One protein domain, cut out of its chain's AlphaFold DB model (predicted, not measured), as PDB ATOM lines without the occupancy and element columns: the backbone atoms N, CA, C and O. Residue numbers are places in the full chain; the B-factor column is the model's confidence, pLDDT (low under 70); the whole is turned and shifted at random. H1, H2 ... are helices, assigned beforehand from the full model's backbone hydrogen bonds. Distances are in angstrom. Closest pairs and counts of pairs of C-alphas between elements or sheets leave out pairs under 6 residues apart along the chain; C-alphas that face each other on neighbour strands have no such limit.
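This is residues 3 to 63 of the 65 residues of an uncharacterized protein of Microgenomates group bacterium GW2011_GWC1_44_10 (UniProt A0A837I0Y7). The long helix H3 and the shorter H1 are the two arms of an open, flat, three-sided frame, with the short helix H2 as the crosspiece that joins them at one end, making a corner with each. The arms point away from H2 toward the same open side, and the space between them is empty. The printed part has 61 residues with three named helices, in the order H1, H2, H3, and no named strand; the class is all helix. The whole is only just loose, close to extended, with a radius of gyration of the C-alphas of 15.6 A and spans of 47 by 30 by 14 A.

H3, the longest helix, is residues 39 to 63 and measures 36.3 A from first to last C-alpha; it ends at C-alpha 63 at (218.395, 132.913, 105.543). H2 is residues 25 to 35, 14.6 A long, and begins at C-alpha 25 at (193.378, 99.823, 116.911). H1 is residues 4 to 21, 25.6 A long, and begins at C-alpha 4 at (200.985, 117.945, 98.799).

H3 and H2 only just touch, and only at the corner by their tight link, with 3 pairs of C-alphas within 8 A. H3 takes part with residues 39 to 40 alone; the closest C-alphas, those of Val 33 and Phe 39, are 5.9 A apart. Their lines are about perpendicular, at 78 degrees. H1 and H2 also touch only at the corner by a tight link, H1 with residues 18 to 20 alone. Their closest C-alphas, those of Ala 19 and Val 25, are 5.3 A apart, and their lines are about perpendicular, at 83 degrees. H1 and H3 are apart. In H1, H2 and H3 every O i to N i+4 pair is within hydrogen-bond range.

The two C-alphas farthest apart, those of Pro 23 and Lys 63, are 47.8 A apart. Residues 3 to 15 and 41 to 63 are among those that stand free. The printed part has no cut, and neither link is long. Mean pLDDT of the printed part is 73.2; it is under 70 at residues 3 to 5, 18 to 28, 30 to 33, 37 and 61 to 63.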
ATOM      1  N   ASN A   3     201.247 116.372  94.329       68.12
ATOM      2  CA  ASN A   3     200.771 117.615  94.932       68.12
ATOM      3  C   ASN A   3     200.499 117.356  96.425       68.12
ATOM      4  O   ASN A   3     199.831 116.368  96.729       68.12
ATOM      5  N   ASP A   4     200.997 118.192  97.339       65.38
ATOM      6  CA  ASP A   4     200.985 117.945  98.799       65.38
ATOM      7  C   ASP A   4     199.598 117.555  99.348       65.38
ATOM      8  O   ASP A   4     199.472 116.798 100.310       65.38
ATOM      9  N   LYS A   5     198.536 118.012  98.675       64.75
ATOM     10  CA  LYS A   5     197.141 117.646  98.953       64.75
ATOM     11  C   LYS A   5     196.873 116.150  98.763       64.75
ATOM     12  O   LYS A   5     196.266 115.531  99.627       64.75
ATOM     13  N   TRP A   6     197.359 115.563  97.672       72.81
ATOM     14  CA  TRP A   6     197.206 114.135  97.387       72.81
ATOM     15  C   TRP A   6     198.003 113.279  98.365       72.81
ATOM     16  O   TRP A   6     197.498 112.257  98.818       72.81
ATOM     17  N   LEU A   7     199.207 113.713  98.748       76.69
ATOM     18  CA  LEU A   7     200.024 112.999  99.730       76.69
ATOM     19  C   LEU A   7     199.313 112.906 101.092       76.69
ATOM     20  O   LEU A   7     199.257 111.829 101.687       76.69
ATOM     21  N   ALA A   8     198.709 114.007 101.549       70.88
ATOM     22  CA  ALA A   8     197.928 114.033 102.783       70.88
ATOM     23  C   ALA A   8     196.683 113.132 102.707       70.88
ATOM     24  O   ALA A   8     196.385 112.414 103.663       70.88
ATOM     25  N   THR A   9     195.982 113.113 101.568       73.00
ATOM     26  CA  THR A   9     194.822 112.232 101.360       73.00
ATOM     27  C   THR A   9     195.215 110.754 101.373       73.00
ATOM     28  O   THR A   9     194.546 109.955 102.026       73.00
ATOM     29  N   PHE A  10     196.316 110.380 100.716       75.81
ATOM     30  CA  PHE A  10     196.810 108.999 100.729       75.81
ATOM     31  C   PHE A  10     197.256 108.556 102.124       75.81
ATOM     32  O   PHE A  10     196.935 107.443 102.536       75.81
ATOM     33  N   LEU A  11     197.928 109.429 102.880       77.69
ATOM     34  CA  LEU A  11     198.310 109.147 104.264       77.69
ATOM     35  C   LEU A  11     197.076 108.945 105.159       77.69
ATOM     36  O   LEU A  11     197.032 107.997 105.940       77.69
ATOM     37  N   ALA A  12     196.057 109.798 105.025       73.94
ATOM     38  CA  ALA A  12     194.820 109.685 105.793       73.94
ATOM     39  C   ALA A  12     194.060 108.386 105.476       73.94
ATOM     40  O   ALA A  12     193.611 107.698 106.391       73.94
ATOM     41  N   LEU A  13     193.969 108.012 104.195       75.75
ATOM     42  CA  LEU A  13     193.358 106.750 103.769       75.75
ATOM     43  C   LEU A  13     194.149 105.531 104.252       75.75
ATOM     44  O   LEU A  13     193.548 104.539 104.655       75.75
ATOM     45  N   PHE A  14     195.480 105.608 104.258       77.12
ATOM     46  CA  PHE A  14     196.333 104.546 104.782       77.12
ATOM     47  C   PHE A  14     196.149 104.361 106.291       77.12
ATOM     48  O   PHE A  14     195.956 103.238 106.748       77.12
ATOM     49  N   LEU A  15     196.134 105.449 107.065       74.19
ATOM     50  CA  LEU A  15     195.885 105.399 108.508       74.19
ATOM     51  C   LEU A  15     194.467 104.905 108.831       74.19
ATOM     52  O   LEU A  15     194.290 104.132 109.770       74.19
ATOM     53  N   PHE A  16     193.471 105.294 108.034       75.94
ATOM     54  CA  PHE A  16     192.105 104.785 108.149       75.94
ATOM     55  C   PHE A  16     192.025 103.283 107.837       75.94
ATOM     56  O   PHE A  16     191.436 102.524 108.605       75.94
ATOM     57  N   GLY A  17     192.679 102.833 106.764       71.00
ATOM     58  CA  GLY A  17     192.795 101.414 106.429       71.00
ATOM     59  C   GLY A  17     193.502 100.617 107.526       71.00
ATOM     60  O   GLY A  17     193.028  99.554 107.912       71.00
ATOM     61  N   LEU A  18     194.578 101.156 108.102       68.75
ATOM     62  CA  LEU A  18     195.284 100.545 109.230       68.75
ATOM     63  C   LEU A  18     194.374 100.412 110.465       68.75
ATOM     64  O   LEU A  18     194.371  99.372 111.119       68.75
ATOM     65  N   ALA A  19     193.568 101.437 110.754       61.41
ATOM     66  CA  ALA A  19     192.619 101.419 111.864       61.41
ATOM     67  C   ALA A  19     191.484 100.395 111.677       61.41
ATOM     68  O   ALA A  19     190.981  99.867 112.668       61.41
ATOM     69  N   LEU A  20     191.099 100.108 110.428       66.88
ATOM     70  CA  LEU A  20     190.099  99.091 110.088       66.88
ATOM     71  C   LEU A  20     190.670  97.667 110.058       66.88
ATOM     72  O   LEU A  20     189.965  96.723 110.403       66.88
ATOM     73  N   VAL A  21     191.923  97.505 109.624       67.31
ATOM     74  CA  VAL A  21     192.549  96.190 109.407       67.31
ATOM     75  C   VAL A  21     193.156  95.619 110.682       67.31
ATOM     76  O   VAL A  21     193.177  94.401 110.834       67.31
ATOM     77  N   VAL A  22     193.646  96.456 111.603       69.81
ATOM     78  CA  VAL A  22     194.262  95.976 112.846       69.81
ATOM     79  C   VAL A  22     193.193  95.851 113.940       69.81
ATOM     80  O   VAL A  22     192.736  96.872 114.472       69.81
ATOM     81  N   PRO A  23     192.797  94.622 114.332       57.47
ATOM     82  CA  PRO A  23     191.810  94.426 115.385       57.47
ATOM     83  C   PRO A  23     192.344  95.019 116.689       57.47
ATOM     84  O   PRO A  23     193.453  94.709 117.117       57.47
ATOM     85  N   GLY A  24     191.568  95.909 117.306       64.62
ATOM     86  CA  GLY A  24     191.957  96.598 118.537       64.62
ATOM     87  C   GLY A  24     192.530  98.003 118.344       64.62
ATOM     88  O   GLY A  24     192.502  98.763 119.305       64.62
ATOM     89  N   VAL A  25     192.938  98.426 117.138       68.56
ATOM     90  CA  VAL A  25     193.378  99.823 116.911       68.56
ATOM     91  C   VAL A  25     192.201 100.789 116.976       68.56
ATOM     92  O   VAL A  25     192.294 101.802 117.660       68.56
ATOM     93  N   ALA A  26     191.062 100.459 116.365       64.69
ATOM     94  CA  ALA A  26     189.849 101.264 116.508       64.69
ATOM     95  C   ALA A  26     189.388 101.363 117.978       64.69
ATOM     96  O   ALA A  26     189.001 102.435 118.433       64.69
ATOM     97  N   GLY A  27     189.495 100.264 118.736       66.00
ATOM     98  CA  GLY A  27     189.174 100.226 120.168       66.00
ATOM     99  C   GLY A  27     190.162 101.018 121.027       66.00
ATOM    100  O   GLY A  27     189.744 101.741 121.926       66.00
ATOM    101  N   LEU A  28     191.457 100.949 120.713       68.50
ATOM    102  CA  LEU A  28     192.517 101.728 121.354       68.50
ATOM    103  C   LEU A  28     192.341 103.224 121.082       68.50
ATOM    104  O   LEU A  28     192.417 104.025 122.007       68.50
ATOM    105  N   ILE A  29     192.069 103.604 119.830       70.38
ATOM    106  CA  ILE A  29     191.792 104.994 119.453       70.38
ATOM    107  C   ILE A  29     190.535 105.475 120.173       70.38
ATOM    108  O   ILE A  29     190.563 106.547 120.765       70.38
ATOM    109  N   ALA A  30     189.460 104.684 120.186       67.06
ATOM    110  CA  ALA A  30     188.241 105.036 120.906       67.06
ATOM    111  C   ALA A  30     188.510 105.228 122.407       67.06
ATOM    112  O   ALA A  30     188.113 106.251 122.951       67.06
ATOM    113  N   ALA A  31     189.239 104.312 123.049       69.88
ATOM    114  CA  ALA A  31     189.599 104.401 124.465       69.88
ATOM    115  C   ALA A  31     190.523 105.589 124.777       69.88
ATOM    116  O   ALA A  31     190.379 106.215 125.822       69.88
ATOM    117  N   LEU A  32     191.447 105.940 123.881       67.38
ATOM    118  CA  LEU A  32     192.293 107.129 124.024       67.38
ATOM    119  C   LEU A  32     191.481 108.417 123.855       67.38
ATOM    120  O   LEU A  32     191.637 109.350 124.638       67.38
ATOM    121  N   VAL A  33     190.586 108.456 122.867       69.50
ATOM    122  CA  VAL A  33     189.732 109.615 122.575       69.50
ATOM    123  C   VAL A  33     188.721 109.867 123.691       69.50
ATOM    124  O   VAL A  33     188.460 111.025 124.013       69.50
ATOM    125  N   THR A  34     188.146 108.817 124.278       74.75
ATOM    126  CA  THR A  34     187.147 108.947 125.349       74.75
ATOM    127  C   THR A  34     187.764 108.969 126.744       74.75
ATOM    128  O   THR A  34     187.191 109.576 127.645       74.75
ATOM    129  N   GLY A  35     188.919 108.329 126.936       70.62
ATOM    130  CA  GLY A  35     189.578 108.189 128.235       70.62
ATOM    131  C   GLY A  35     190.561 109.305 128.579       70.62
ATOM    132  O   GLY A  35     190.842 109.507 129.758       70.62
ATOM    133  N   ILE A  36     191.075 110.047 127.590       70.88
ATOM    134  CA  ILE A  36     191.984 111.175 127.823       70.88
ATOM    135  C   ILE A  36     191.223 112.490 127.590       70.88
ATOM    136  O   ILE A  36     190.938 112.852 126.443       70.88
ATOM    137  N   PRO A  37     190.923 113.258 128.655       64.94
ATOM    138  CA  PRO A  37     190.353 114.589 128.520       64.94
ATOM    139  C   PRO A  37     191.264 115.461 127.655       64.94
ATOM    140  O   PRO A  37     192.475 115.515 127.867       64.94
ATOM    141  N   ASN A  38     190.681 116.155 126.680       75.56
ATOM    142  CA  ASN A  38     191.406 117.013 125.740       75.56
ATOM    143  C   ASN A  38     192.451 116.291 124.869       75.56
ATOM    144  O   ASN A  38     193.342 116.961 124.347       75.56
ATOM    145  N   PHE A  39     192.332 114.971 124.647       77.50
ATOM    146  CA  PHE A  39     193.208 114.209 123.743       77.50
ATOM    147  C   PHE A  39     193.431 114.935 122.413       77.50
ATOM    148  O   PHE A  39     194.559 115.269 122.059       77.50
ATOM    149  N   TRP A  40     192.335 115.293 121.738       74.69
ATOM    150  CA  TRP A  40     192.381 116.030 120.480       74.69
ATOM    151  C   TRP A  40     193.047 117.396 120.628       74.69
ATOM    152  O   TRP A  40     193.837 117.770 119.771       74.69
ATOM    153  N   GLY A  41     192.801 118.116 121.725       73.94
ATOM    154  CA  GLY A  41     193.454 119.398 121.998       73.94
ATOM    155  C   GLY A  41     194.978 119.270 122.064       73.94
ATOM    156  O   GLY A  41     195.687 120.030 121.403       73.94
ATOM    157  N   PHE A  42     195.488 118.263 122.777       77.69
ATOM    158  CA  PHE A  42     196.925 117.989 122.854       77.69
ATOM    159  C   PHE A  42     197.501 117.488 121.529       77.69
ATOM    160  O   PHE A  42     198.578 117.931 121.130       77.69
ATOM    161  N   THR A  43     196.789 116.615 120.811       76.31
ATOM    162  CA  THR A  43     197.224 116.136 119.493       76.31
ATOM    163  C   THR A  43     197.304 117.282 118.486       76.31
ATOM    164  O   THR A  43     198.326 117.438 117.819       76.31
ATOM    165  N   PHE A  44     196.278 118.134 118.408       76.31
ATOM    166  CA  PHE A  44     196.278 119.305 117.530       76.31
ATOM    167  C   PHE A  44     197.387 120.292 117.899       76.31
ATOM    168  O   PHE A  44     198.092 120.770 117.007       76.31
ATOM    169  N   ALA A  45     197.585 120.568 119.190       74.56
ATOM    170  CA  ALA A  45     198.662 121.441 119.651       74.56
ATOM    171  C   ALA A  45     200.048 120.878 119.298       74.56
ATOM    172  O   ALA A  45     200.885 121.609 118.768       74.56
ATOM    173  N   GLY A  46     200.274 119.578 119.515       79.31
ATOM    174  CA  GLY A  46     201.535 118.905 119.198       79.31
ATOM    175  C   GLY A  46     201.847 118.898 117.701       79.31
ATOM    176  O   GLY A  46     202.943 119.294 117.298       79.31
ATOM    177  N   VAL A  47     200.875 118.524 116.862       82.81
ATOM    178  CA  VAL A  47     201.029 118.532 115.395       82.81
ATOM    179  C   VAL A  47     201.289 119.950 114.881       82.81
ATOM    180  O   VAL A  47     202.170 120.154 114.044       82.81
ATOM    181  N   SER A  48     200.573 120.942 115.415       77.88
ATOM    182  CA  SER A  48     200.760 122.347 115.040       77.88
ATOM    183  C   SER A  48     202.146 122.851 115.442       77.88
ATOM    184  O   SER A  48     202.855 123.416 114.610       77.88
ATOM    185  N   ALA A  49     202.576 122.605 116.683       80.12
ATOM    186  CA  ALA A  49     203.897 122.993 117.176       80.12
ATOM    187  C   ALA A  49     205.024 122.365 116.345       80.12
ATOM    188  O   ALA A  49     205.977 123.055 115.979       80.12
ATOM    189  N   PHE A  50     204.888 121.089 115.977       85.00
ATOM    190  CA  PHE A  50     205.838 120.417 115.097       85.00
ATOM    191  C   PHE A  50     205.890 121.070 113.708       85.00
ATOM    192  O   PHE A  50     206.971 121.411 113.229       85.00
ATOM    193  N   ALA A  51     204.737 121.322 113.083       79.00
ATOM    194  CA  ALA A  51     204.670 121.968 111.771       79.00
ATOM    195  C   ALA A  51     205.289 123.379 111.778       79.00
ATOM    196  O   ALA A  51     206.064 123.728 110.879       79.00
ATOM    197  N   PHE A  52     205.001 124.181 112.807       82.56
ATOM    198  CA  PHE A  52     205.611 125.501 112.980       82.56
ATOM    199  C   PHE A  52     207.118 125.410 113.242       82.56
ATOM    200  O   PHE A  52     207.873 126.193 112.666       82.56
ATOM    201  N   GLY A  53     207.568 124.439 114.039       83.19
ATOM    202  CA  GLY A  53     208.985 124.186 114.297       83.19
ATOM    203  C   GLY A  53     209.757 123.816 113.028       83.19
ATOM    204  O   GLY A  53     210.782 124.428 112.727       83.19
ATOM    205  N   VAL A  54     209.230 122.888 112.227       83.69
ATOM    206  CA  VAL A  54     209.821 122.504 110.932       83.69
ATOM    207  C   VAL A  54     209.884 123.705 109.987       83.69
ATOM    208  O   VAL A  54     210.929 123.974 109.390       83.69
ATOM    209  N   ARG A  55     208.799 124.482 109.889       79.81
ATOM    210  CA  ARG A  55     208.768 125.700 109.066       79.81
ATOM    211  C   ARG A  55     209.779 126.744 109.540       79.81
ATOM    212  O   ARG A  55     210.443 127.364 108.709       79.81
ATOM    213  N   TYR A  56     209.912 126.935 110.849       81.44
ATOM    214  CA  TYR A  56     210.894 127.842 111.437       81.44
ATOM    215  C   TYR A  56     212.328 127.424 111.084       81.44
ATOM    216  O   TYR A  56     213.104 128.251 110.604       81.44
ATOM    217  N   LEU A  57     212.662 126.140 111.241       84.19
ATOM    218  CA  LEU A  57     213.980 125.604 110.892       84.19
ATOM    219  C   LEU A  57     214.287 125.767 109.400       84.19
ATOM    220  O   LEU A  57     215.375 126.218 109.043       84.19
ATOM    221  N   PHE A  58     213.317 125.483 108.529       83.12
ATOM    222  CA  PHE A  58     213.471 125.658 107.085       83.12
ATOM    223  C   PHE A  58     213.738 127.120 106.696       83.12
ATOM    224  O   PHE A  58     214.649 127.408 105.917       83.12
ATOM    225  N   LEU A  59     212.979 128.064 107.262       79.69
ATOM    226  CA  LEU A  59     213.185 129.495 107.022       79.69
ATOM    227  C   LEU A  59     214.527 129.986 107.573       79.69
ATOM    228  O   LEU A  59     215.167 130.828 106.945       79.69
ATOM    229  N   ARG A  60     214.969 129.458 108.720       78.69
ATOM    230  CA  ARG A  60     216.276 129.781 109.300       78.69
ATOM    231  C   ARG A  60     217.419 129.297 108.407       78.69
ATOM    232  O   ARG A  60     218.341 130.064 108.159       78.69
ATOM    233  N   HIS A  61     217.332 128.075 107.884       69.12
ATOM    234  CA  HIS A  61     218.321 127.551 106.942       69.12
ATOM    235  C   HIS A  61     218.354 128.336 105.627       69.12
ATOM    236  O   HIS A  61     219.435 128.586 105.109       69.12
ATOM    237  N   LYS A  62     217.204 128.800 105.120       66.62
ATOM    238  CA  LYS A  62     217.148 129.636 103.908       66.62
ATOM    239  C   LYS A  62     217.716 131.048 104.066       66.62
ATOM    240  O   LYS A  62     218.020 131.659 103.055       66.62
ATOM    241  N   LYS A  63     217.799 131.589 105.284       59.25
ATOM    242  CA  LYS A  63     218.395 132.913 105.543       59.25
ATOM    243  C   LYS A  63     219.906 132.862 105.792       59.25
ATOM    244  O   LYS A  63     220.533 133.912 105.844       59.25
TER     245      LYS A  63